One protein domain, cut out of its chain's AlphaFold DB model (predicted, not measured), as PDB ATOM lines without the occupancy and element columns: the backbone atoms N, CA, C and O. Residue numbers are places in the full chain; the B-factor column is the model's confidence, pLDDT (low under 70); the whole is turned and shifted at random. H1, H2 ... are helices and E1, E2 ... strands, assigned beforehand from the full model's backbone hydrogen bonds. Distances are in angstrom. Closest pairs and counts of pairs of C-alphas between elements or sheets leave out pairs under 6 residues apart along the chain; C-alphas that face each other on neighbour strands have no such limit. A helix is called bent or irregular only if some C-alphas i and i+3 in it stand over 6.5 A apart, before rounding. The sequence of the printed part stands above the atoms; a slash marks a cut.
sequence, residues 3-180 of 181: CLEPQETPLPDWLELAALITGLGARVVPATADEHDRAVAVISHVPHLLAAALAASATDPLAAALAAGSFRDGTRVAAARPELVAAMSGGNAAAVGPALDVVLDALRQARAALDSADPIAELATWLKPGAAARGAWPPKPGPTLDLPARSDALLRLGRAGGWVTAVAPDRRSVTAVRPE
ATOM      1  N   CYS A   3     317.236 297.753 367.285       96.88
ATOM      2  CA  CYS A   3     316.617 297.514 365.987       96.88
ATOM      3  C   CYS A   3     317.688 297.245 364.925       96.88
ATOM      4  O   CYS A   3     318.709 297.931 364.885       96.88
ATOM      5  N   LEU A   4     317.462 296.241 364.087       97.12
ATOM      6  CA  LEU A   4     318.309 295.883 362.959       97.12
ATOM      7  C   LEU A   4     317.414 295.649 361.748       97.12
ATOM      8  O   LEU A   4     316.935 294.535 361.542       97.12
ATOM      9  N   GLU A   5     317.206 296.694 360.955       96.81
ATOM     10  CA  GLU A   5     316.475 296.584 359.696       96.81
ATOM     11  C   GLU A   5     317.407 296.067 358.601       96.81
ATOM     12  O   GLU A   5     318.416 296.719 358.291       96.81
ATOM     13  N   PRO A   6     317.124 294.892 358.010       90.94
ATOM     14  CA  PRO A   6     317.859 294.419 356.852       90.94
ATOM     15  C   PRO A   6     317.900 295.500 355.761       90.94
ATOM     16  O   PRO A   6     316.904 296.157 355.493       90.94
ATOM     17  N   GLN A   7     319.069 295.687 355.143       86.50
ATOM     18  CA  GLN A   7     319.318 296.661 354.067       86.50
ATOM     19  C   GLN A   7     319.189 298.156 354.428       86.50
ATOM     20  O   GLN A   7     319.737 298.972 353.691       86.50
ATOM     21  N   GLU A   8     318.567 298.523 355.549       94.69
ATOM     22  CA  GLU A   8     318.460 299.920 355.999       94.69
ATOM     23  C   GLU A   8     319.457 300.262 357.108       94.69
ATOM     24  O   GLU A   8     320.066 301.328 357.093       94.69
ATOM     25  N   THR A   9     319.663 299.355 358.066       95.75
ATOM     26  CA  THR A   9     320.613 299.562 359.164       95.75
ATOM     27  C   THR A   9     322.014 299.105 358.741       95.75
ATOM     28  O   THR A   9     322.210 297.908 358.494       95.75
ATOM     29  N   PRO A  10     323.027 299.996 358.699       96.94
ATOM     30  CA  PRO A  10     324.400 299.587 358.446       96.94
ATOM     31  C   PRO A  10     324.891 298.680 359.575       96.94
ATOM     32  O   PRO A  10     324.990 299.080 360.735       96.94
ATOM     33  N   LEU A  11     325.211 297.431 359.235       96.88
ATOM     34  CA  LEU A  11     325.657 296.447 360.218       96.88
ATOM     35  C   LEU A  11     326.898 296.895 361.023       96.88
ATOM     36  O   LEU A  11     326.915 296.635 362.226       96.88
ATOM     37  N   PRO A  12     327.907 297.582 360.442       97.50
ATOM     38  CA  PRO A  12     329.028 298.110 361.220       97.50
ATOM     39  C   PRO A  12     328.597 299.069 362.339       97.50
ATOM     40  O   PRO A  12     329.069 298.926 363.465       97.50
ATOM     41  N   ASP A  13     327.656 299.972 362.058       97.69
ATOM     42  CA  ASP A  13     327.158 300.954 363.029       97.69
ATOM     43  C   ASP A  13     326.360 300.267 364.141       97.69
ATOM     44  O   ASP A  13     326.529 300.563 365.327       97.69
ATOM     45  N   TRP A  14     325.538 299.278 363.774       98.12
ATOM     46  CA  TRP A  14     324.826 298.453 364.746       98.12
ATOM     47  C   TRP A  14     325.796 297.712 365.673       98.12
ATOM     48  O   TRP A  14     325.592 297.682 366.887       98.12
ATOM     49  N   LEU A  15     326.871 297.135 365.122       98.38
ATOM     50  CA  LEU A  15     327.891 296.421 365.893       98.38
ATOM     51  C   LEU A  15     328.687 297.361 366.806       98.38
ATOM     52  O   LEU A  15     329.055 296.943 367.901       98.38
ATOM     53  N   GLU A  16     328.927 298.608 366.392       98.12
ATOM     54  CA  GLU A  16     329.562 299.640 367.224       98.12
ATOM     55  C   GLU A  16     328.721 299.950 368.454       98.12
ATOM     56  O   GLU A  16     329.198 299.861 369.587       98.12
ATOM     57  N   LEU A  17     327.435 300.218 368.238       98.12
ATOM     58  CA  LEU A  17     326.515 300.480 369.331       98.12
ATOM     59  C   LEU A  17     326.328 299.245 370.225       98.12
ATOM     60  O   LEU A  17     326.299 299.363 371.450       98.12
ATOM     61  N   ALA A  18     326.243 298.049 369.639       98.31
ATOM     62  CA  ALA A  18     326.142 296.806 370.393       98.31
ATOM     63  C   ALA A  18     327.393 296.546 371.246       98.31
ATOM     64  O   ALA A  18     327.262 296.134 372.401       98.31
ATOM     65  N   ALA A  19     328.594 296.818 370.726       98.31
ATOM     66  CA  ALA A  19     329.847 296.704 371.470       98.31
ATOM     67  C   ALA A  19     329.880 297.671 372.662       98.31
ATOM     68  O   ALA A  19     330.183 297.250 373.777       98.31
ATOM     69  N   LEU A  20     329.489 298.933 372.453       98.19
ATOM     70  CA  LEU A  20     329.368 299.922 373.526       98.19
ATOM     71  C   LEU A  20     328.413 299.433 374.627       98.19
ATOM     72  O   LEU A  20     328.787 299.381 375.795       98.19
ATOM     73  N   ILE A  21     327.189 299.044 374.256       98.00
ATOM     74  CA  ILE A  21     326.145 298.642 375.210       98.00
ATOM     75  C   ILE A  21     326.559 297.389 375.988       98.00
ATOM     76  O   ILE A  21     326.402 297.334 377.208       98.00
ATOM     77  N   THR A  22     327.109 296.388 375.302       98.00
ATOM     78  CA  THR A  22     327.582 295.160 375.958       98.00
ATOM     79  C   THR A  22     328.810 295.396 376.836       98.00
ATOM     80  O   THR A  22     328.913 294.787 377.899       98.00
ATOM     81  N   GLY A  23     329.678 296.348 376.483       97.38
ATOM     82  CA  GLY A  23     330.792 296.794 377.327       97.38
ATOM     83  C   GLY A  23     330.355 297.400 378.666       97.38
ATOM     84  O   GLY A  23     331.118 297.367 379.628       97.38
ATOM     85  N   LEU A  24     329.110 297.879 378.767       97.62
ATOM     86  CA  LEU A  24     328.495 298.347 380.018       97.62
ATOM     87  C   LEU A  24     327.863 297.211 380.849       97.62
ATOM     88  O   LEU A  24     327.221 297.473 381.865       97.62
ATOM     89  N   GLY A  25     327.992 295.953 380.419       95.81
ATOM     90  CA  GLY A  25     327.375 294.790 381.064       95.81
ATOM     91  C   GLY A  25     325.900 294.574 380.702       95.81
ATOM     92  O   GLY A  25     325.248 293.698 381.275       95.81
ATOM     93  N   ALA A  26     325.355 295.346 379.757       96.56
ATOM     94  CA  ALA A  26     323.992 295.166 379.273       96.56
ATOM     95  C   ALA A  26     323.898 294.064 378.204       96.56
ATOM     96  O   ALA A  26     324.882 293.648 377.594       96.56
ATOM     97  N   ARG A  27     322.675 293.586 377.965       95.75
ATOM     98  CA  ARG A  27     322.364 292.570 376.949       95.75
ATOM     99  C   ARG A  27     321.698 293.228 375.748       95.75
ATOM    100  O   ARG A  27     320.787 294.043 375.913       95.75
ATOM    101  N   VAL A  28     322.088 292.828 374.542       98.00
ATOM    102  CA  VAL A  28     321.499 293.339 373.298       98.00
ATOM    103  C   VAL A  28     320.658 292.252 372.643       98.00
ATOM    104  O   VAL A  28     321.182 291.270 372.140       98.00
ATOM    105  N   VAL A  29     319.341 292.436 372.628       97.69
ATOM    106  CA  VAL A  29     318.419 291.616 371.824       97.69
ATOM    107  C   VAL A  29     318.284 292.270 370.443       97.69
ATOM    108  O   VAL A  29     317.823 293.415 370.410       97.69
ATOM    109  N   PRO A  30     318.686 291.618 369.336       97.88
ATOM    110  CA  PRO A  30     318.462 292.132 367.983       97.88
ATOM    111  C   PRO A  30     317.027 291.837 367.528       97.88
ATOM    112  O   PRO A  30     316.581 290.703 367.647       97.88
ATOM    113  N   ALA A  31     316.308 292.805 366.978       98.00
ATOM    114  CA  ALA A  31     315.023 292.559 366.308       98.00
ATOM    115  C   ALA A  31     314.773 293.649 365.262       98.00
ATOM    116  O   ALA A  31     315.502 294.636 365.246       98.00
ATOM    117  N   THR A  32     313.764 293.511 364.412       98.31
ATOM    118  CA  THR A  32     313.261 294.662 363.641       98.31
ATOM    119  C   THR A  32     312.418 295.586 364.532       98.31
ATOM    120  O   THR A  32     312.006 295.204 365.632       98.31
ATOM    121  N   ALA A  33     312.152 296.807 364.080       97.00
ATOM    122  CA  ALA A  33     311.264 297.764 364.730       97.00
ATOM    123  C   ALA A  33     309.839 297.204 364.836       97.00
ATOM    124  O   ALA A  33     309.256 297.222 365.914       97.00
ATOM    125  N   ASP A  34     309.322 296.594 363.768       97.38
ATOM    126  CA  ASP A  34     308.008 295.939 363.792       97.38
ATOM    127  C   ASP A  34     307.958 294.763 364.793       97.38
ATOM    128  O   ASP A  34     306.986 294.585 365.529       97.38
ATOM    129  N   GLU A  35     309.027 293.966 364.885       97.81
ATOM    130  CA  GLU A  35     309.126 292.893 365.882       97.81
ATOM    131  C   GLU A  35     309.156 293.428 367.311       97.81
ATOM    132  O   GLU A  35     308.496 292.867 368.190       97.81
ATOM    133  N   HIS A  36     309.900 294.509 367.543       97.69
ATOM    134  CA  HIS A  36     309.916 295.212 368.816       97.69
ATOM    135  C   HIS A  36     308.529 295.716 369.189       97.69
ATOM    136  O   HIS A  36     308.055 295.411 370.281       97.69
ATOM    137  N   ASP A  37     307.871 296.428 368.280       98.31
ATOM    138  CA  ASP A  37     306.582 297.066 368.511       98.31
ATOM    139  C   ASP A  37     305.499 296.034 368.825       98.31
ATOM    140  O   ASP A  37     304.745 296.199 369.790       98.31
ATOM    141  N   ARG A  38     305.480 294.906 368.108       98.31
ATOM    142  CA  ARG A  38     304.613 293.765 368.436       98.31
ATOM    143  C   ARG A  38     304.932 293.156 369.796       98.31
ATOM    144  O   ARG A  38     304.012 292.835 370.547       98.31
ATOM    145  N   ALA A  39     306.208 293.006 370.144       97.88
ATOM    146  CA  ALA A  39     306.596 292.454 371.437       97.88
ATOM    147  C   ALA A  39     306.171 293.372 372.595       97.88
ATOM    148  O   ALA A  39     305.483 292.923 373.513       97.88
ATOM    149  N   VAL A  40     306.529 294.659 372.552       98.06
ATOM    150  CA  VAL A  40     306.234 295.626 373.625       98.06
ATOM    151  C   VAL A  40     304.748 295.957 373.736       98.06
ATOM    152  O   VAL A  40     304.282 296.221 374.846       98.06
ATOM    153  N   ALA A  41     303.974 295.845 372.651       98.69
ATOM    154  CA  ALA A  41     302.516 295.887 372.721       98.69
ATOM    155  C   ALA A  41     301.976 294.846 373.718       98.69
ATOM    156  O   ALA A  41     301.209 295.193 374.616       98.69
ATOM    157  N   VAL A  42     302.448 293.599 373.618       98.25
ATOM    158  CA  VAL A  42     302.025 292.481 374.478       98.25
ATOM    159  C   VAL A  42     302.592 292.595 375.894       98.25
ATOM    160  O   VAL A  42     301.859 292.409 376.862       98.25
ATOM    161  N   ILE A  43     303.890 292.882 376.044       96.69
ATOM    162  CA  ILE A  43     304.575 292.770 377.349       96.69
ATOM    163  C   ILE A  43     304.648 294.076 378.148       96.69
ATOM    164  O   ILE A  43     305.085 294.056 379.299       96.69
ATOM    165  N   SER A  44     304.258 295.210 377.561       98.06
ATOM    166  CA  SER A  44     304.335 296.526 378.204       98.06
ATOM    167  C   SER A  44     303.047 297.332 378.043       98.06
ATOM    168  O   SER A  44     302.413 297.659 379.047       98.06
ATOM    169  N   HIS A  45     302.602 297.606 376.815       98.56
ATOM    170  CA  HIS A  45     301.501 298.544 376.573       98.56
ATOM    171  C   HIS A  45     300.157 297.998 377.079       98.56
ATOM    172  O   HIS A  45     299.488 298.646 377.887       98.56
ATOM    173  N   VAL A  46     299.779 296.783 376.666       98.69
ATOM    174  CA  VAL A  46     298.543 296.124 377.118       98.69
ATOM    175  C   VAL A  46     298.520 295.932 378.642       98.69
ATOM    176  O   VAL A  46     297.509 296.284 379.250       98.69
ATOM    177  N   PRO A  47     299.606 295.484 379.307       98.50
ATOM    178  CA  PRO A  47     299.675 295.461 380.767       98.50
ATOM    179  C   PRO A  47     299.379 296.808 381.444       98.50
ATOM    180  O   PRO A  47     298.696 296.826 382.466       98.50
ATOM    181  N   HIS A  48     299.833 297.935 380.883       98.69
ATOM    182  CA  HIS A  48     299.489 299.262 381.406       98.69
ATOM    183  C   HIS A  48     297.993 299.577 381.268       98.69
ATOM    184  O   HIS A  48     297.390 300.079 382.218       98.69
ATOM    185  N   LEU A  49     297.382 299.262 380.122       98.56
ATOM    186  CA  LEU A  49     295.943 299.462 379.903       98.56
ATOM    187  C   LEU A  49     295.099 298.588 380.840       98.56
ATOM    188  O   LEU A  49     294.143 299.074 381.442       98.56
ATOM    189  N   LEU A  50     295.484 297.321 381.020       98.25
ATOM    190  CA  LEU A  50     294.809 296.396 381.927       98.25
ATOM    191  C   LEU A  50     294.916 296.858 383.384       98.25
ATOM    192  O   LEU A  50     293.915 296.869 384.096       98.25
ATOM    193  N   ALA A  51     296.106 297.276 383.821       98.50
ATOM    194  CA  ALA A  51     296.311 297.801 385.167       98.50
ATOM    195  C   ALA A  51     295.470 299.060 385.424       98.50
ATOM    196  O   ALA A  51     294.893 299.194 386.502       98.50
ATOM    197  N   ALA A  52     295.374 299.965 384.441       98.19
ATOM    198  CA  ALA A  52     294.548 301.165 384.534       98.19
ATOM    199  C   ALA A  52     293.053 300.825 384.640       98.19
ATOM    200  O   ALA A  52     292.368 301.353 385.516       98.19
ATOM    201  N   ALA A  53     292.558 299.902 383.807       97.75
ATOM    202  CA  ALA A  53     291.175 299.432 383.869       97.75
ATOM    203  C   ALA A  53     290.862 298.751 385.213       97.75
ATOM    204  O   ALA A  53     289.838 299.040 385.833       97.75
ATOM    205  N   LEU A  54     291.768 297.896 385.702       96.69
ATOM    206  CA  LEU A  54     291.627 297.221 386.991       96.69
ATOM    207  C   LEU A  54     291.591 298.227 388.150       96.69
ATOM    208  O   LEU A  54     290.692 298.158 388.987       96.69
ATOM    209  N   ALA A  55     292.520 299.184 388.177       96.69
ATOM    210  CA  ALA A  55     292.567 300.226 389.201       96.69
ATOM    211  C   ALA A  55     291.290 301.078 389.219       96.69
ATOM    212  O   ALA A  55     290.739 301.328 390.288       96.69
ATOM    213  N   ALA A  56     290.791 301.476 388.045       96.50
ATOM    214  CA  ALA A  56     289.576 302.279 387.919       96.50
ATOM    215  C   ALA A  56     288.301 301.521 388.330       96.50
ATOM    216  O   ALA A  56     287.322 302.148 388.724       96.50
ATOM    217  N   SER A  57     288.301 300.186 388.252       93.81
ATOM    218  CA  SER A  57     287.138 299.360 388.605       93.81
ATOM    219  C   SER A  57     286.912 299.205 390.116       93.81
ATOM    220  O   SER A  57     285.802 298.897 390.545       93.81
ATOM    221  N   ALA A  58     287.937 299.442 390.941       92.56
ATOM    222  CA  ALA A  58     287.877 299.293 392.395       92.56
ATOM    223  C   ALA A  58     287.260 300.526 393.086       92.56
ATOM    224  O   ALA A  58     287.912 301.205 393.877       92.56
ATOM    225  N   THR A  59     286.000 300.839 392.775       93.25
ATOM    226  CA  THR A  59     285.294 302.023 393.307       93.25
ATOM    227  C   THR A  59     284.621 301.795 394.661       93.25
ATOM    228  O   THR A  59     284.219 302.756 395.312       93.25
ATOM    229  N   ASP A  60     284.455 300.538 395.077       95.06
ATOM    230  CA  ASP A  60     283.860 300.178 396.365       95.06
ATOM    231  C   ASP A  60     284.863 300.396 397.522       95.06
ATOM    232  O   ASP A  60     285.941 299.790 397.515       95.06
ATOM    233  N   PRO A  61     284.535 301.217 398.544       95.06
ATOM    234  CA  PRO A  61     285.413 301.448 399.690       95.06
ATOM    235  C   PRO A  61     285.794 300.177 400.455       95.06
ATOM    236  O   PRO A  61     286.910 300.091 400.971       95.06
ATOM    237  N   LEU A  62     284.900 299.184 400.528       96.50
ATOM    238  CA  LEU A  62     285.215 297.914 401.183       96.50
ATOM    239  C   LEU A  62     286.261 297.136 400.377       96.50
ATOM    240  O   LEU A  62     287.263 296.700 400.946       96.50
ATOM    241  N   ALA A  63     286.084 297.010 399.060       94.69
ATOM    242  CA  ALA A  63     287.083 296.409 398.179       94.69
ATOM    243  C   ALA A  63     288.454 297.099 398.294       94.69
ATOM    244  O   ALA A  63     289.476 296.417 398.374       94.69
ATOM    245  N   ALA A  64     288.486 298.433 398.378       91.19
ATOM    246  CA  ALA A  64     289.723 299.186 398.582       91.19
ATOM    247  C   ALA A  64     290.392 298.864 399.932       91.19
ATOM    248  O   ALA A  64     291.610 298.699 399.987       91.19
ATOM    249  N   ALA A  65     289.613 298.721 401.007       94.88
ATOM    250  CA  ALA A  65     290.126 298.350 402.328       94.88
ATOM    251  C   ALA A  65     290.642 296.900 402.394       94.88
ATOM    252  O   ALA A  65     291.552 296.605 403.168       94.88
ATOM    253  N   LEU A  66     290.078 295.998 401.585       96.69
ATOM    254  CA  LEU A  66     290.471 294.586 401.501       96.69
ATOM    255  C   LEU A  66     291.573 294.315 400.466       96.69
ATOM    256  O   LEU A  66     292.096 293.200 400.398       96.69
ATOM    257  N   ALA A  67     291.931 295.310 399.653       95.19
ATOM    258  CA  ALA A  67     292.945 295.172 398.623       95.19
ATOM    259  C   ALA A  67     294.303 294.765 399.223       95.19
ATOM    260  O   ALA A  67     294.855 295.421 400.107       95.19
ATOM    261  N   ALA A  68     294.869 293.678 398.700       96.00
ATOM    262  CA  ALA A  68     296.114 293.091 399.188       96.00
ATOM    263  C   ALA A  68     297.207 293.085 398.102       96.00
ATOM    264  O   ALA A  68     297.173 293.871 397.151       96.00
ATOM    265  N   GLY A  69     298.203 292.202 398.248       96.81
ATOM    266  CA  GLY A  69     299.361 292.123 397.351       96.81
ATOM    267  C   GLY A  69     298.993 291.927 395.878       96.81
ATOM    268  O   GLY A  69     299.544 292.612 395.026       96.81
ATOM    269  N   SER A  70     298.006 291.077 395.573       96.50
ATOM    270  CA  SER A  70     297.576 290.825 394.189       96.50
ATOM    271  C   SER A  70     297.035 292.077 393.498       96.50
ATOM    272  O   SER A  70     297.415 292.361 392.364       96.50
ATOM    273  N   PHE A  71     296.192 292.854 394.185       97.12
ATOM    274  CA  PHE A  71     295.686 294.117 393.654       97.12
ATOM    275  C   PHE A  71     296.815 295.141 393.523       97.12
ATOM    276  O   PHE A  71     296.960 295.742 392.464       97.12
ATOM    277  N   ARG A  72     297.655 295.291 394.557       96.81
ATOM    278  CA  ARG A  72     298.804 296.211 394.550       96.81
ATOM    279  C   ARG A  72     299.743 295.951 393.374       96.81
ATOM    280  O   ARG A  72     300.114 296.889 392.678       96.81
ATOM    281  N   ASP A  73     300.123 294.699 393.150       97.75
ATOM    282  CA  ASP A  73     301.055 294.336 392.083       97.75
ATOM    283  C   ASP A  73     300.385 294.415 390.706       97.75
ATOM    284  O   ASP A  73     300.999 294.904 389.754       97.75
ATOM    285  N   GLY A  74     299.113 294.008 390.615       97.06
ATOM    286  CA  GLY A  74     298.305 294.067 389.396       97.06
ATOM    287  C   GLY A  74     298.002 295.490 388.924       97.06
ATOM    288  O   GLY A  74     297.851 295.713 387.726       97.06
ATOM    289  N   THR A  75     297.968 296.466 389.835       97.88
ATOM    290  CA  THR A  75     297.724 297.884 389.515       97.88
ATOM    291  C   THR A  75     298.964 298.768 389.634       97.88
ATOM    292  O   THR A  75     298.901 299.941 389.275       97.88
ATOM    293  N   ARG A  76     300.124 298.239 390.052       98.25
ATOM    294  CA  ARG A  76     301.360 299.018 390.286       98.25
ATOM    295  C   ARG A  76     301.721 299.954 389.131       98.25
ATOM    296  O   ARG A  76     302.159 301.078 389.356       98.25
ATOM    297  N   VAL A  77     301.572 299.489 387.891       98.19
ATOM    298  CA  VAL A  77     301.941 300.260 386.689       98.19
ATOM    299  C   VAL A  77     300.889 301.298 386.275       98.19
ATOM    300  O   VAL A  77     301.194 302.172 385.467       98.19
ATOM    301  N   ALA A  78     299.688 301.265 386.862       97.62
ATOM    302  CA  ALA A  78     298.663 302.291 386.666       97.62
ATOM    303  C   ALA A  78     299.044 303.638 387.306       97.62
ATOM    304  O   ALA A  78     298.487 304.665 386.939       97.62
ATOM    305  N   ALA A  79     300.026 303.656 388.216       97.06
ATOM    306  CA  ALA A  79     300.582 304.884 388.792       97.06
ATOM    307  C   ALA A  79     301.495 305.669 387.823       97.06
ATOM    308  O   ALA A  79     301.996 306.738 388.172       97.06
ATOM    309  N   ALA A  80     301.762 305.141 386.622       96.31
ATOM    310  CA  ALA A  80     302.487 305.872 385.589       96.31
ATOM    311  C   ALA A  80     301.691 307.096 385.098       96.31
ATOM    312  O   ALA A  80     300.465 307.125 385.164       96.31
ATOM    313  N   ARG A  81     302.393 308.104 384.562       98.00
ATOM    314  CA  ARG A  81     301.754 309.311 384.007       98.00
ATOM    315  C   ARG A  81     300.803 308.934 382.857       98.00
ATOM    316  O   ARG A  81     301.288 308.334 381.891       98.00
ATOM    317  N   PRO A  82     299.507 309.294 382.909       97.88
ATOM    318  CA  PRO A  82     298.544 308.933 381.869       97.88
ATOM    319  C   PRO A  82     298.964 309.377 380.466       97.88
ATOM    320  O   PRO A  82     298.815 308.619 379.514       97.88
ATOM    321  N   GLU A  83     299.568 310.558 380.333       98.00
ATOM    322  CA  GLU A  83     300.019 311.108 379.050       98.00
ATOM    323  C   GLU A  83     301.144 310.266 378.440       98.00
ATOM    324  O   GLU A  83     301.199 310.085 377.226       98.00
ATOM    325  N   LEU A  84     302.022 309.704 379.279       97.31
ATOM    326  CA  LEU A  84     303.084 308.803 378.832       97.31
ATOM    327  C   LEU A  84     302.501 307.476 378.338       97.31
ATOM    328  O   LEU A  84     302.903 306.986 377.286       97.31
ATOM    329  N   VAL A  85     301.544 306.909 379.078       98.00
ATOM    330  CA  VAL A  85     300.868 305.665 378.683       98.00
ATOM    331  C   VAL A  85     300.079 305.874 377.390       98.00
ATOM    332  O   VAL A  85     300.138 305.029 376.501       98.00
ATOM    333  N   ALA A  86     299.398 307.012 377.244       98.25
ATOM    334  CA  ALA A  86     298.676 307.370 376.028       98.25
ATOM    335  C   ALA A  86     299.619 307.533 374.827       98.25
ATOM    336  O   ALA A  86     299.341 306.981 373.765       98.25
ATOM    337  N   ALA A  87     300.749 308.228 374.992       98.25
ATOM    338  CA  ALA A  87     301.738 308.394 373.928       98.25
ATOM    339  C   ALA A  87     302.338 307.049 373.486       98.25
ATOM    340  O   ALA A  87     302.433 306.779 372.293       98.25
ATOM    341  N   MET A  88     302.694 306.191 374.441       97.38
ATOM    342  CA  MET A  88     303.272 304.871 374.185       97.38
ATOM    343  C   MET A  88     302.272 303.920 373.507       97.38
ATOM    344  O   MET A  88     302.573 303.332 372.468       97.38
ATOM    345  N   SER A  89     301.066 303.787 374.062       98.00
ATOM    346  CA  SER A  89     300.041 302.887 373.525       98.00
ATOM    347  C   SER A  89     299.453 303.402 372.210       98.00
ATOM    348  O   SER A  89     299.247 302.621 371.288       98.00
ATOM    349  N   GLY A  90     299.210 304.711 372.105       98.06
ATOM    350  CA  GLY A  90     298.678 305.350 370.901       98.06
ATOM    351  C   GLY A  90     299.696 305.414 369.764       98.06
ATOM    352  O   GLY A  90     299.348 305.138 368.619       98.06
ATOM    353  N   GLY A  91     300.967 305.692 370.073       98.06
ATOM    354  CA  GLY A  91     302.060 305.674 369.098       98.06
ATOM    355  C   GLY A  91     302.313 304.295 368.485       98.06
ATOM    356  O   GLY A  91     302.839 304.211 367.382       98.06
ATOM    357  N   ASN A  92     301.875 303.227 369.158       98.56
ATOM    358  CA  ASN A  92     301.955 301.846 368.689       98.56
ATOM    359  C   ASN A  92     300.559 301.194 368.551       98.56
ATOM    360  O   ASN A  92     300.384 299.992 368.764       98.56
ATOM    361  N   ALA A  93     299.526 301.981 368.227       98.44
ATOM    362  CA  ALA A  93     298.141 301.501 368.209       98.44
ATOM    363  C   ALA A  93     297.927 300.292 367.279       98.44
ATOM    364  O   ALA A  93     297.146 299.398 367.607       98.44
ATOM    365  N   ALA A  94     298.650 300.235 366.153       98.38
ATOM    366  CA  ALA A  94     298.549 299.153 365.175       98.38
ATOM    367  C   ALA A  94     298.956 297.781 365.742       98.38
ATOM    368  O   ALA A  94     298.333 296.780 365.392       98.38
ATOM    369  N   ALA A  95     299.947 297.721 366.640       98.62
ATOM    370  CA  ALA A  95     300.312 296.482 367.327       98.62
ATOM    371  C   ALA A  95     299.527 296.282 368.635       98.62
ATOM    372  O   ALA A  95     299.220 295.149 369.008       98.62
ATOM    373  N   VAL A  96     299.176 297.371 369.329       98.81
ATOM    374  CA  VAL A  96     298.453 297.327 370.612       98.81
ATOM    375  C   VAL A  96     297.025 296.824 370.454       98.81
ATOM    376  O   VAL A  96     296.601 296.025 371.281       98.81
ATOM    377  N   GLY A  97     296.293 297.248 369.420       98.62
ATOM    378  CA  GLY A  97     294.905 296.822 369.195       98.62
ATOM    379  C   GLY A  97     294.761 295.295 369.139       98.62
ATOM    380  O   GLY A  97     294.120 294.726 370.022       98.62
ATOM    381  N   PRO A  98     295.440 294.612 368.197       98.56
ATOM    382  CA  PRO A  98     295.408 293.153 368.117       98.56
ATOM    383  C   PRO A  98     295.905 292.456 369.391       98.56
ATOM    384  O   PRO A  98     295.348 291.440 369.801       98.56
ATOM    385  N   ALA A  99     296.939 292.993 370.052       98.62
ATOM    386  CA  ALA A  99     297.435 292.437 371.313       98.62
ATOM    387  C   ALA A  99     296.409 292.562 372.457       98.62
ATOM    388  O   ALA A  99     296.298 291.661 373.292       98.62
ATOM    389  N   LEU A 100     295.656 293.663 372.500       98.75
ATOM    390  CA  LEU A 100     294.591 293.886 373.472       98.75
ATOM    391  C   LEU A 100     293.406 292.951 373.215       98.75
ATOM    392  O   LEU A 100     292.884 292.381 374.172       98.75
ATOM    393  N   ASP A 101     293.025 292.743 371.953       98.81
ATOM    394  CA  ASP A 101     291.931 291.839 371.576       98.81
ATOM    395  C   ASP A 101     292.163 290.412 372.087       98.81
ATOM    396  O   ASP A 101     291.257 289.813 372.664       98.81
ATOM    397  N   VAL A 102     293.400 289.905 372.002       98.44
ATOM    398  CA  VAL A 102     293.771 288.591 372.561       98.44
ATOM    399  C   VAL A 102     293.465 288.505 374.062       98.44
ATOM    400  O   VAL A 102     292.935 287.498 374.537       98.44
ATOM    401  N   VAL A 103     293.773 289.556 374.828       98.19
ATOM    402  CA  VAL A 103     293.494 289.594 376.274       98.19
ATOM    403  C   VAL A 103     291.998 289.737 376.543       98.19
ATOM    404  O   VAL A 103     291.474 289.068 377.434       98.19
ATOM    405  N   LEU A 104     291.292 290.569 375.774       98.62
ATOM    406  CA  LEU A 104     289.843 290.729 375.894       98.62
ATOM    407  C   LEU A 104     289.117 289.405 375.641       98.62
ATOM    408  O   LEU A 104     288.229 289.043 376.412       98.62
ATOM    409  N   ASP A 105     289.516 288.655 374.619       98.56
ATOM    410  CA  ASP A 105     288.944 287.345 374.317       98.56
ATOM    411  C   ASP A 105     289.240 286.320 375.412       98.56
ATOM    412  O   ASP A 105     288.338 285.587 375.825       98.56
ATOM    413  N   ALA A 106     290.455 286.313 375.967       98.12
ATOM    414  CA  ALA A 106     290.781 285.464 377.112       98.12
ATOM    415  C   ALA A 106     289.909 285.797 378.340       98.12
ATOM    416  O   ALA A 106     289.388 284.891 378.993       98.12
ATOM    417  N   LEU A 107     289.685 287.082 378.633       98.12
ATOM    418  CA  LEU A 107     288.807 287.514 379.728       98.12
ATOM    419  C   LEU A 107     287.332 287.176 379.462       98.12
ATOM    420  O   LEU A 107     286.617 286.802 380.392       98.12
ATOM    421  N   ARG A 108     286.871 287.238 378.206       98.62
ATOM    422  CA  ARG A 108     285.528 286.770 377.810       98.62
ATOM    423  C   ARG A 108     285.370 285.267 378.030       98.62
ATOM    424  O   ARG A 108     284.329 284.842 378.522       98.62
ATOM    425  N   GLN A 109     286.394 284.469 377.731       98.25
ATOM    426  CA  GLN A 109     286.388 283.030 378.013       98.25
ATOM    427  C   GLN A 109     286.328 282.749 379.517       98.25
ATOM    428  O   GLN A 109     285.507 281.944 379.945       98.25
ATOM    429  N   ALA A 110     287.118 283.455 380.334       98.44
ATOM    430  CA  ALA A 110     287.022 283.353 381.791       98.44
ATOM    431  C   ALA A 110     285.626 283.746 382.302       98.44
ATOM    432  O   ALA A 110     285.080 283.101 383.198       98.44
ATOM    433  N   ARG A 111     285.012 284.777 381.705       98.50
ATOM    434  CA  ARG A 111     283.640 285.178 382.027       98.50
ATOM    435  C   ARG A 111     282.626 284.089 381.684       98.50
ATOM    436  O   ARG A 111     281.749 283.841 382.499       98.50
ATOM    437  N   ALA A 112     282.758 283.439 380.531       98.19
ATOM    438  CA  ALA A 112     281.900 282.320 380.147       98.19
ATOM    439  C   ALA A 112     282.106 281.096 381.056       98.19
ATOM    440  O   ALA A 112     281.134 280.455 381.444       98.19
ATOM    441  N   ALA A 113     283.349 280.805 381.457       98.19
ATOM    442  CA  ALA A 113     283.659 279.741 382.413       98.19
ATOM    443  C   ALA A 113     282.979 279.969 383.774       98.19
ATOM    444  O   ALA A 113     282.506 279.017 384.385       98.19
ATOM    445  N   LEU A 114     282.866 281.227 384.218       98.31
ATOM    446  CA  LEU A 114     282.132 281.591 385.436       98.31
ATOM    447  C   LEU A 114     280.625 281.281 385.370       98.31
ATOM    448  O   LEU A 114     280.008 281.142 386.422       98.31
ATOM    449  N   ASP A 115     280.046 281.184 384.172       98.19
ATOM    450  CA  ASP A 115     278.617 280.911 383.954       98.19
ATOM    451  C   ASP A 115     278.330 279.427 383.649       98.19
ATOM    452  O   ASP A 115     277.198 279.060 383.330       98.19
ATOM    453  N   SER A 116     279.346 278.559 383.718       97.56
ATOM    454  CA  SER A 116     279.190 277.129 383.451       97.56
ATOM    455  C   SER A 116     278.480 276.395 384.601       97.56
ATOM    456  O   SER A 116     278.281 276.929 385.691       97.56
ATOM    457  N   ALA A 117     278.107 275.132 384.367       98.00
ATOM    458  CA  ALA A 117     277.534 274.278 385.411       98.00
ATOM    459  C   ALA A 117     278.546 273.909 386.518       98.00
ATOM    460  O   ALA A 117     278.133 273.590 387.632       98.00
ATOM    461  N   ASP A 118     279.850 273.970 386.222       98.12
ATOM    462  CA  ASP A 118     280.945 273.788 387.183       98.12
ATOM    463  C   ASP A 118     282.048 274.845 386.953       98.12
ATOM    464  O   ASP A 118     283.076 274.577 386.315       98.12
ATOM    465  N   PRO A 119     281.852 276.079 387.458       98.25
ATOM    466  CA  PRO A 119     282.792 277.175 387.239       98.25
ATOM    467  C   PRO A 119     284.188 276.923 387.805       98.25
ATOM    468  O   PRO A 119     285.175 277.440 387.281       98.25
ATOM    469  N   ILE A 120     284.292 276.134 388.881       98.50
ATOM    470  CA  ILE A 120     285.571 275.848 389.537       98.50
ATOM    471  C   ILE A 120     286.432 274.982 388.621       98.50
ATOM    472  O   ILE A 120     287.599 275.311 388.395       98.50
ATOM    473  N   ALA A 121     285.872 273.900 388.075       98.31
ATOM    474  CA  ALA A 121     286.601 273.010 387.176       98.31
ATOM    475  C   ALA A 121     287.015 273.715 385.872       98.31
ATOM    476  O   ALA A 121     288.163 273.578 385.426       98.31
ATOM    477  N   GLU A 122     286.116 274.513 385.290       98.38
ATOM    478  CA  GLU A 122     286.385 275.256 384.056       98.38
ATOM    479  C   GLU A 122     287.467 276.325 384.256       98.38
ATOM    480  O   GLU A 122     288.446 276.374 383.505       98.38
ATOM    481  N   LEU A 123     287.379 277.126 385.326       98.38
ATOM    482  CA  LEU A 123     288.414 278.112 385.644       98.38
ATOM    483  C   LEU A 123     289.752 277.458 385.977       98.38
ATOM    484  O   LEU A 123     290.790 277.951 385.540       98.38
ATOM    485  N   ALA A 124     289.761 276.344 386.713       98.31
ATOM    486  CA  ALA A 124     290.994 275.617 387.000       98.31
ATOM    487  C   ALA A 124     291.690 275.159 385.711       98.31
ATOM    488  O   ALA A 124     292.919 275.152 385.640       98.31
ATOM    489  N   THR A 125     290.928 274.801 384.680       98.19
ATOM    490  CA  THR A 125     291.476 274.467 383.361       98.19
ATOM    491  C   THR A 125     291.968 275.712 382.626       98.19
ATOM    492  O   THR A 125     293.106 275.719 382.158       98.19
ATOM    493  N   TRP A 126     291.172 276.782 382.598       98.25
ATOM    494  CA  TRP A 126     291.516 278.049 381.943       98.25
ATOM    495  C   TRP A 126     292.752 278.741 382.550       98.25
ATOM    496  O   TRP A 126     293.543 279.342 381.828       98.25
ATOM    497  N   LEU A 127     292.979 278.615 383.862       98.38
ATOM    498  CA  LEU A 127     294.121 279.221 384.563       98.38
ATOM    499  C   LEU A 127     295.459 278.500 384.304       98.38
ATOM    500  O   LEU A 127     296.518 279.121 384.443       98.38
ATOM    501  N   LYS A 128     295.448 277.210 383.928       98.31
ATOM    502  CA  LYS A 128     296.671 276.390 383.773       98.31
ATOM    503  C   LYS A 128     297.688 276.978 382.785       98.31
ATOM    504  O   LYS A 128     298.856 277.066 383.169       98.31
ATOM    505  N   PRO A 129     297.312 277.404 381.561       97.50
ATOM    506  CA  PRO A 129     298.269 277.985 380.620       97.50
ATOM    507  C   PRO A 129     298.946 279.247 381.166       97.50
ATOM    508  O   PRO A 129     300.159 279.393 381.037       97.50
ATOM    509  N   GLY A 130     298.191 280.127 381.836       96.94
ATOM    510  CA  GLY A 130     298.738 281.339 382.454       96.94
ATOM    511  C   GLY A 130     299.706 281.031 383.599       96.94
ATOM    512  O   GLY A 130     300.787 281.619 383.674       96.94
ATOM    513  N   ALA A 131     299.362 280.063 384.454       97.88
ATOM    514  CA  ALA A 131     300.240 279.597 385.526       97.88
ATOM    515  C   ALA A 131     301.543 278.990 384.978       97.88
ATOM    516  O   ALA A 131     302.626 279.314 385.471       97.88
ATOM    517  N   ALA A 132     301.456 278.166 383.929       96.75
ATOM    518  CA  ALA A 132     302.619 277.584 383.265       96.75
ATOM    519  C   ALA A 132     303.513 278.662 382.629       96.75
ATOM    520  O   ALA A 132     304.721 278.673 382.863       96.75
ATOM    521  N   ALA A 133     302.925 279.614 381.897       94.56
ATOM    522  CA  ALA A 133     303.656 280.718 381.279       94.56
ATOM    523  C   ALA A 133     304.384 281.584 382.319       94.56
ATOM    524  O   ALA A 133     305.546 281.941 382.130       94.56
ATOM    525  N   ARG A 134     303.737 281.880 383.457       95.38
ATOM    526  CA  ARG A 134     304.380 282.600 384.566       95.38
ATOM    527  C   ARG A 134     305.515 281.790 385.191       95.38
ATOM    528  O   ARG A 134     306.553 282.369 385.490       95.38
ATOM    529  N   GLY A 135     305.323 280.486 385.388       95.50
ATOM    530  CA  GLY A 135     306.346 279.595 385.944       95.50
ATOM    531  C   GLY A 135     307.587 279.460 385.058       95.50
ATOM    532  O   GLY A 135     308.685 279.273 385.573       95.50
ATOM    533  N   ALA A 136     307.428 279.607 383.741       92.00
ATOM    534  CA  ALA A 136     308.522 279.585 382.772       92.00
ATOM    535  C   ALA A 136     309.273 280.928 382.640       92.00
ATOM    536  O   ALA A 136     310.276 280.999 381.929       92.00
ATOM    537  N   TRP A 137     308.813 281.999 383.298       93.44
ATOM    538  CA  TRP A 137     309.409 283.331 383.191       93.44
ATOM    539  C   TRP A 137     310.185 283.739 384.462       93.44
ATOM    540  O   TRP A 137     309.664 283.593 385.570       93.44
ATOM    541  N   PRO A 138     311.378 284.358 384.332       91.69
ATOM    542  CA  PRO A 138     312.109 284.592 383.087       91.69
ATOM    543  C   PRO A 138     312.710 283.288 382.532       91.69
ATOM    544  O   PRO A 138     313.043 282.396 383.314       91.69
ATOM    545  N   PRO A 139     312.884 283.180 381.204       88.69
ATOM    546  CA  PRO A 139     313.486 281.994 380.616       88.69
ATOM    547  C   PRO A 139     314.920 281.819 381.122       88.69
ATOM    548  O   PRO A 139     315.663 282.795 381.305       88.69
ATOM    549  N   LYS A 140     315.318 280.566 381.352       91.12
ATOM    550  CA  LYS A 140     316.670 280.243 381.809       91.12
ATOM    551  C   LYS A 140     317.673 280.527 380.689       91.12
ATOM    552  O   LYS A 140     317.428 280.128 379.552       91.12
ATOM    553  N   PRO A 141     318.794 281.212 380.966       92.50
ATOM    554  CA  PRO A 141     319.871 281.344 379.993       92.50
ATOM    555  C   PRO A 141     320.421 279.963 379.621       92.50
ATOM    556  O   PRO A 141     320.781 279.200 380.511       92.50
ATOM    557  N   GLY A 142     320.500 279.661 378.326       92.38
ATOM    558  CA  GLY A 142     321.190 278.476 377.825       92.38
ATOM    559  C   GLY A 142     322.697 278.712 377.650       92.38
ATOM    560  O   GLY A 142     323.246 279.684 378.184       92.38
ATOM    561  N   PRO A 143     323.394 277.843 376.897       92.44
ATOM    562  CA  PRO A 143     324.831 277.963 376.697       92.44
ATOM    563  C   PRO A 143     325.204 279.203 375.878       92.44
ATOM    564  O   PRO A 143     324.443 279.685 375.034       92.44
ATOM    565  N   THR A 144     326.427 279.678 376.106       95.44
ATOM    566  CA  THR A 144     327.053 280.716 375.288       95.44
ATOM    567  C   THR A 144     327.360 280.183 373.889       95.44
ATOM    568  O   THR A 144     327.837 279.060 373.727       95.44
ATOM    569  N   LEU A 145     327.109 281.011 372.881       95.31
ATOM    570  CA  LEU A 145     327.303 280.736 371.464       95.31
ATOM    571  C   LEU A 145     328.215 281.811 370.867       95.31
ATOM    572  O   LEU A 145     328.059 282.988 371.188       95.31
ATOM    573  N   ASP A 146     329.109 281.418 369.964       97.38
ATOM    574  CA  ASP A 146     329.789 282.350 369.061       97.38
ATOM    575  C   ASP A 146     329.045 282.346 367.722       97.38
ATOM    576  O   ASP A 146     328.824 281.290 367.119       97.38
ATOM    577  N   LEU A 147     328.572 283.513 367.294       97.38
ATOM    578  CA  LEU A 147     327.764 283.668 366.087       97.38
ATOM    579  C   LEU A 147     328.447 284.624 365.111       97.38
ATOM    580  O   LEU A 147     328.985 285.647 365.531       97.38
ATOM    581  N   PRO A 148     328.368 284.365 363.793       97.69
ATOM    582  CA  PRO A 148     328.861 285.320 362.815       97.69
ATOM    583  C   PRO A 148     328.062 286.623 362.918       97.69
ATOM    584  O   PRO A 148     326.829 286.600 362.992       97.69
ATOM    585  N   ALA A 149     328.758 287.757 362.865       96.94
ATOM    586  CA  ALA A 149     328.157 289.084 362.847       96.94
ATOM    587  C   ALA A 149     327.521 289.341 361.470       96.94
ATOM    588  O   ALA A 149     328.084 290.009 360.610       96.94
ATOM    589  N   ARG A 150     326.355 288.729 361.233       97.00
ATOM    590  CA  ARG A 150     325.529 288.871 360.026       97.00
ATOM    591  C   ARG A 150     324.091 289.142 360.435       97.00
ATOM    592  O   ARG A 150     323.586 288.496 361.357       97.00
ATOM    593  N   SER A 151     323.413 290.044 359.730       96.69
ATOM    594  CA  SER A 151     322.081 290.506 360.133       96.69
ATOM    595  C   SER A 151     321.056 289.379 360.268       96.69
ATOM    596  O   SER A 151     320.307 289.338 361.237       96.69
ATOM    597  N   ASP A 152     321.068 288.397 359.365       97.06
ATOM    598  CA  ASP A 152     320.176 287.236 359.432       97.06
ATOM    599  C   ASP A 152     320.445 286.344 360.656       97.06
ATOM    600  O   ASP A 152     319.510 285.799 361.241       97.06
ATOM    601  N   ALA A 153     321.709 286.183 361.059       97.19
ATOM    602  CA  ALA A 153     322.076 285.396 362.233       97.19
ATOM    603  C   ALA A 153     321.653 286.100 363.529       97.19
ATOM    604  O   ALA A 153     321.088 285.455 364.413       97.19
ATOM    605  N   LEU A 154     321.861 287.416 363.602       97.94
ATOM    606  CA  LEU A 154     321.461 288.256 364.732       97.94
ATOM    607  C   LEU A 154     319.935 288.307 364.891       97.94
ATOM    608  O   LEU A 154     319.425 288.104 365.991       97.94
ATOM    609  N   LEU A 155     319.187 288.485 363.800       98.00
ATOM    610  CA  LEU A 155     317.723 288.475 363.848       98.00
ATOM    611  C   LEU A 155     317.169 287.096 364.229       98.00
ATOM    612  O   LEU A 155     316.245 287.003 365.035       98.00
ATOM    613  N   ARG A 156     317.755 285.997 363.728       97.25
ATOM    614  CA  ARG A 156     317.383 284.642 364.181       97.25
ATOM    615  C   ARG A 156     317.643 284.436 365.672       97.25
ATOM    616  O   ARG A 156     316.859 283.749 366.321       97.25
ATOM    617  N   LEU A 157     318.726 284.999 366.211       97.19
ATOM    618  CA  LEU A 157     319.011 284.954 367.645       97.19
ATOM    619  C   LEU A 157     317.898 285.645 368.443       97.19
ATOM    620  O   LEU A 157     317.346 285.023 369.348       97.19
ATOM    621  N   GLY A 158     317.548 286.886 368.103       96.88
ATOM    622  CA  GLY A 158     316.541 287.640 368.853       96.88
ATOM    623  C   GLY A 158     315.125 287.082 368.735       96.88
ATOM    624  O   GLY A 158     314.425 286.997 369.740       96.88
ATOM    625  N   ARG A 159     314.732 286.577 367.558       96.56
ATOM    626  CA  ARG A 159     313.456 285.851 367.366       96.56
ATOM    627  C   ARG A 159     313.339 284.599 368.234       96.56
ATOM    628  O   ARG A 159     312.237 284.204 368.588       96.56
ATOM    629  N   ALA A 160     314.468 283.989 368.593       95.19
ATOM    630  CA  ALA A 160     314.529 282.870 369.531       95.19
ATOM    631  C   ALA A 160     314.623 283.320 371.006       95.19
ATOM    632  O   ALA A 160     314.965 282.516 371.870       95.19
ATOM    633  N   GLY A 161     314.396 284.606 371.301       94.62
ATOM    634  CA  GLY A 161     314.532 285.186 372.640       94.62
ATOM    635  C   GLY A 161     315.979 285.347 373.111       94.62
ATOM    636  O   GLY A 161     316.211 285.617 374.288       94.62
ATOM    637  N   GLY A 162     316.959 285.155 372.226       96.50
ATOM    638  CA  GLY A 162     318.376 285.261 372.542       96.50
ATOM    639  C   GLY A 162     318.897 286.695 372.547       96.50
ATOM    640  O   GLY A 162     318.273 287.627 372.038       96.50
ATOM    641  N   TRP A 163     320.085 286.871 373.114       97.69
ATOM    642  CA  TRP A 163     320.743 288.169 373.228       97.69
ATOM    643  C   TRP A 163     322.255 288.058 373.064       97.69
ATOM    644  O   TRP A 163     322.874 287.057 373.413       97.69
ATOM    645  N   VAL A 164     322.853 289.123 372.548       98.19
ATOM    646  CA  VAL A 164     324.294 289.342 372.468       98.19
ATOM    647  C   VAL A 164     324.800 289.862 373.815       98.19
ATOM    648  O   VAL A 164     324.165 290.717 374.444       98.19
ATOM    649  N   THR A 165     325.938 289.333 374.258       97.88
ATOM    650  CA  THR A 165     326.637 289.711 375.496       97.88
ATOM    651  C   THR A 165     328.017 290.310 375.247       97.88
ATOM    652  O   THR A 165     328.542 290.955 376.146       97.88
ATOM    653  N   ALA A 166     328.598 290.124 374.059       98.06
ATOM    654  CA  ALA A 166     329.808 290.816 373.625       98.06
ATOM    655  C   ALA A 166     329.922 290.815 372.093       98.06
ATOM    656  O   ALA A 166     329.405 289.921 371.422       98.06
ATOM    657  N   VAL A 167     330.643 291.791 371.549       98.44
ATOM    658  CA  VAL A 167     331.014 291.859 370.128       98.44
ATOM    659  C   VAL A 167     332.531 291.708 370.019       98.44
ATOM    660  O   VAL A 167     333.263 292.358 370.768       98.44
ATOM    661  N   ALA A 168     333.016 290.856 369.112       97.75
ATOM    662  CA  ALA A 168     334.451 290.645 368.927       97.75
ATOM    663  C   ALA A 168     335.152 291.938 368.452       97.75
ATOM    664  O   ALA A 168     334.558 292.688 367.676       97.75
ATOM    665  N   PRO A 169     336.413 292.214 368.846       96.81
ATOM    666  CA  PRO A 169     337.120 293.436 368.440       96.81
ATOM    667  C   PRO A 169     337.230 293.640 366.922       96.81
ATOM    668  O   PRO A 169     337.216 294.774 366.456       96.81
ATOM    669  N   ASP A 170     337.302 292.553 366.146       96.44
ATOM    670  CA  ASP A 170     337.368 292.582 364.679       96.44
ATOM    671  C   ASP A 170     335.998 292.757 363.993       96.44
ATOM    672  O   ASP A 170     335.926 292.854 362.767       96.44
ATOM    673  N   ARG A 171     334.917 292.787 364.785       96.62
ATOM    674  CA  ARG A 171     333.518 292.918 364.357       96.62
ATOM    675  C   ARG A 171     333.042 291.824 363.404       96.62
ATOM    676  O   ARG A 171     332.084 292.032 362.662       96.62
ATOM    677  N   ARG A 172     333.664 290.642 363.440       96.88
ATOM    678  CA  ARG A 172     333.273 289.493 362.605       96.88
ATOM    679  C   ARG A 172     332.384 288.489 363.322       96.88
ATOM    680  O   ARG A 172     331.647 287.758 362.655       96.88
ATOM    681  N   SER A 173     332.403 288.471 364.650       98.00
ATOM    682  CA  SER A 173     331.548 287.599 365.452       98.00
ATOM    683  C   SER A 173     330.996 288.285 366.699       98.00
ATOM    684  O   SER A 173     331.402 289.391 367.078       98.00
ATOM    685  N   VAL A 174     330.007 287.636 367.310       98.38
ATOM    686  CA  VAL A 174     329.390 288.050 368.567       98.38
ATOM    687  C   VAL A 174     329.280 286.865 369.518       98.38
ATOM    688  O   VAL A 174     328.882 285.768 369.124       98.38
ATOM    689  N   THR A 175     329.538 287.126 370.794       98.25
ATOM    690  CA  THR A 175     329.201 286.211 371.881       98.25
ATOM    691  C   THR A 175     327.740 286.427 372.248       98.25
ATOM    692  O   THR A 175     327.320 287.549 372.541       98.25
ATOM    693  N   ALA A 176     326.952 285.362 372.236       97.75
ATOM    694  CA  ALA A 176     325.515 285.407 372.453       97.75
ATOM    695  C   ALA A 176     325.039 284.293 373.384       97.75
ATOM    696  O   ALA A 176     325.728 283.304 373.609       97.75
ATOM    697  N   VAL A 177     323.825 284.442 373.899       97.06
ATOM    698  CA  VAL A 177     323.119 283.426 374.676       97.06
ATOM    699  C   VAL A 177     321.744 283.227 374.061       97.06
ATOM    700  O   VAL A 177     321.059 284.194 373.722       97.06
ATOM    701  N   ARG A 178     321.325 281.969 373.941       93.88
ATOM    702  CA  ARG A 178     319.940 281.608 373.632       93.88
ATOM    703  C   ARG A 178     319.304 281.011 374.889       93.88
ATOM    704  O   ARG A 178     319.957 280.178 375.513       93.88
ATOM    705  N   PRO A 179     318.091 281.423 375.290       89.50
ATOM    706  CA  PRO A 179     317.410 280.787 376.409       89.50
ATOM    707  C   PRO A 179     317.135 279.296 376.156       89.50
ATOM    708  O   PRO A 179     317.009 278.866 375.007       89.50
ATOM    709  N   GLU A 180     317.072 278.521 377.235       84.81
ATOM    710  CA  GLU A 180     316.582 277.139 377.214       84.81
ATOM    711  C   GLU A 180     315.101 277.134 376.803       84.81
ATOM    712  O   GLU A 180     314.350 278.038 377.185       84.81
TER     713      GLU A 180
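What this domain is: This is residues 3 to 180 of the 181 residues of the protein "Prephenate/arogenate dehydrogenase domain-containing protein" of Phytohabitans flavus (UniProt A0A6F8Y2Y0). Look for two lobes set end to end: a small sheet of three strands, E1 E3 E2, with H1 and H8 over one face, and a loose group of helices in which H4 and H6 pack on the long, bent H2. The arm H2a reaches from the helical lobe toward the sheet lobe, H7 folds back from the far end of H6 in a helical hairpin, and residues 128 to 137 stand free on the way to the sheet. The printed part has 178 residues, mostly helix, with eight named helices and three named strands in the order H1 to H7, E1, H8, E2, E3; the sheet is antiparallel. The whole is loose, with a radius of gyration of the C-alphas of 20.6 A, and elongated, spanning 63 by 37 by 28 A.

How they stand to each other: Begin at the sheet, where inner strand E3, residues 173 to 179, has the edge strands E1, residues 141 to 148, and E2, residues 163 to 167, as antiparallel neighbours. N 145 and O 176 are 2.8 A apart and N 165 and O 175 are 2.8 A apart, both within hydrogen-bond range. E2 and E3 form a hairpin. E1, H8, residues 151 to 159, and E2 make a split strand-helix-strand unit, two strands running the same way with E3 between them, and its crossover is right-handed. H8 is on the sheet at a height of 8.6 A, over E3 and along it at 15 degrees on the local plane. H1, residues 11 to 23, is on the same face at a height of 7.4 A, and sheet and helices make two layers. H1 is only just over E2, on which 3 of its C-alphas fall, and its closest C-alphas to E2 are those of Ala 19 and Val 167, 5.2 A apart. Now move to the hub, H2, residues 33 to 57, assigned as one helix by its hydrogen bonds but bent: C-alphas 43 and 46 are 6.9 A apart, and its arms H2a, residues 33 to 43, and H2b, residues 46 to 57, stand at 31 degrees. H6, residues 93 to 114, touches H2a with residues 95 to 100 alone, Ala 41 and Val 96 having the closest C-alphas at 4.8 A, at a shallow tilt of 28 degrees, the same way. H4, residues 69 to 79, touches H2b, with the C-alphas of Ala 51 and Thr 75 closest at 4.6 A; at 72 degrees they are only just about perpendicular. H7, residues 119 to 135, forms a helical hairpin with H6, at a steep tilt of 38 degrees, the C-alphas of Ala 113 and Glu 122 being closest at 5.5 A. H5, residues 82 to 91, is close to but not clearly touching H6, with the C-alphas of Ser 89 and Val 96 closest at 6.5 A. H3, residues 61 to 66, touches no helix. Every O i to N i+4 pair is within hydrogen-bond range in H1, H2b, H3, H5 and H8; the counts are 6 of 7 in H2a, 4 of 7 in H4, 16 of 18 in H6 and 10 of 13 in H7.

Where its parts are: Find C-alpha 11 at (325.657, 296.447, 360.218), where H1 begins and runs 17.9 A. H2a and H2b measure 15.1 A and 16.5 A, H6 30.8 A and H7 23.7 A. H4 is irregular, C-alphas 74 and 77 being 7.7 A apart; H7 is only just irregular, C-alphas 126 and 129 being 6.9 A apart. H3, H5 and H8 are shorter. E1 runs 19.8 A and bends by 57 degrees at residue 144; E2 runs 11.3 A, and E3 runs 19.1 A to C-alpha 179 at (317.410, 280.787, 376.409).

The domain as a whole: The two C-alphas farthest apart are those of Ala 117 and Asp 170, at 65.9 A. The printed part has no cut; the link from H1 to H2 is short, and the others are tight. Mean pLDDT of the printed part is 96.9, and no printed residue is under 70.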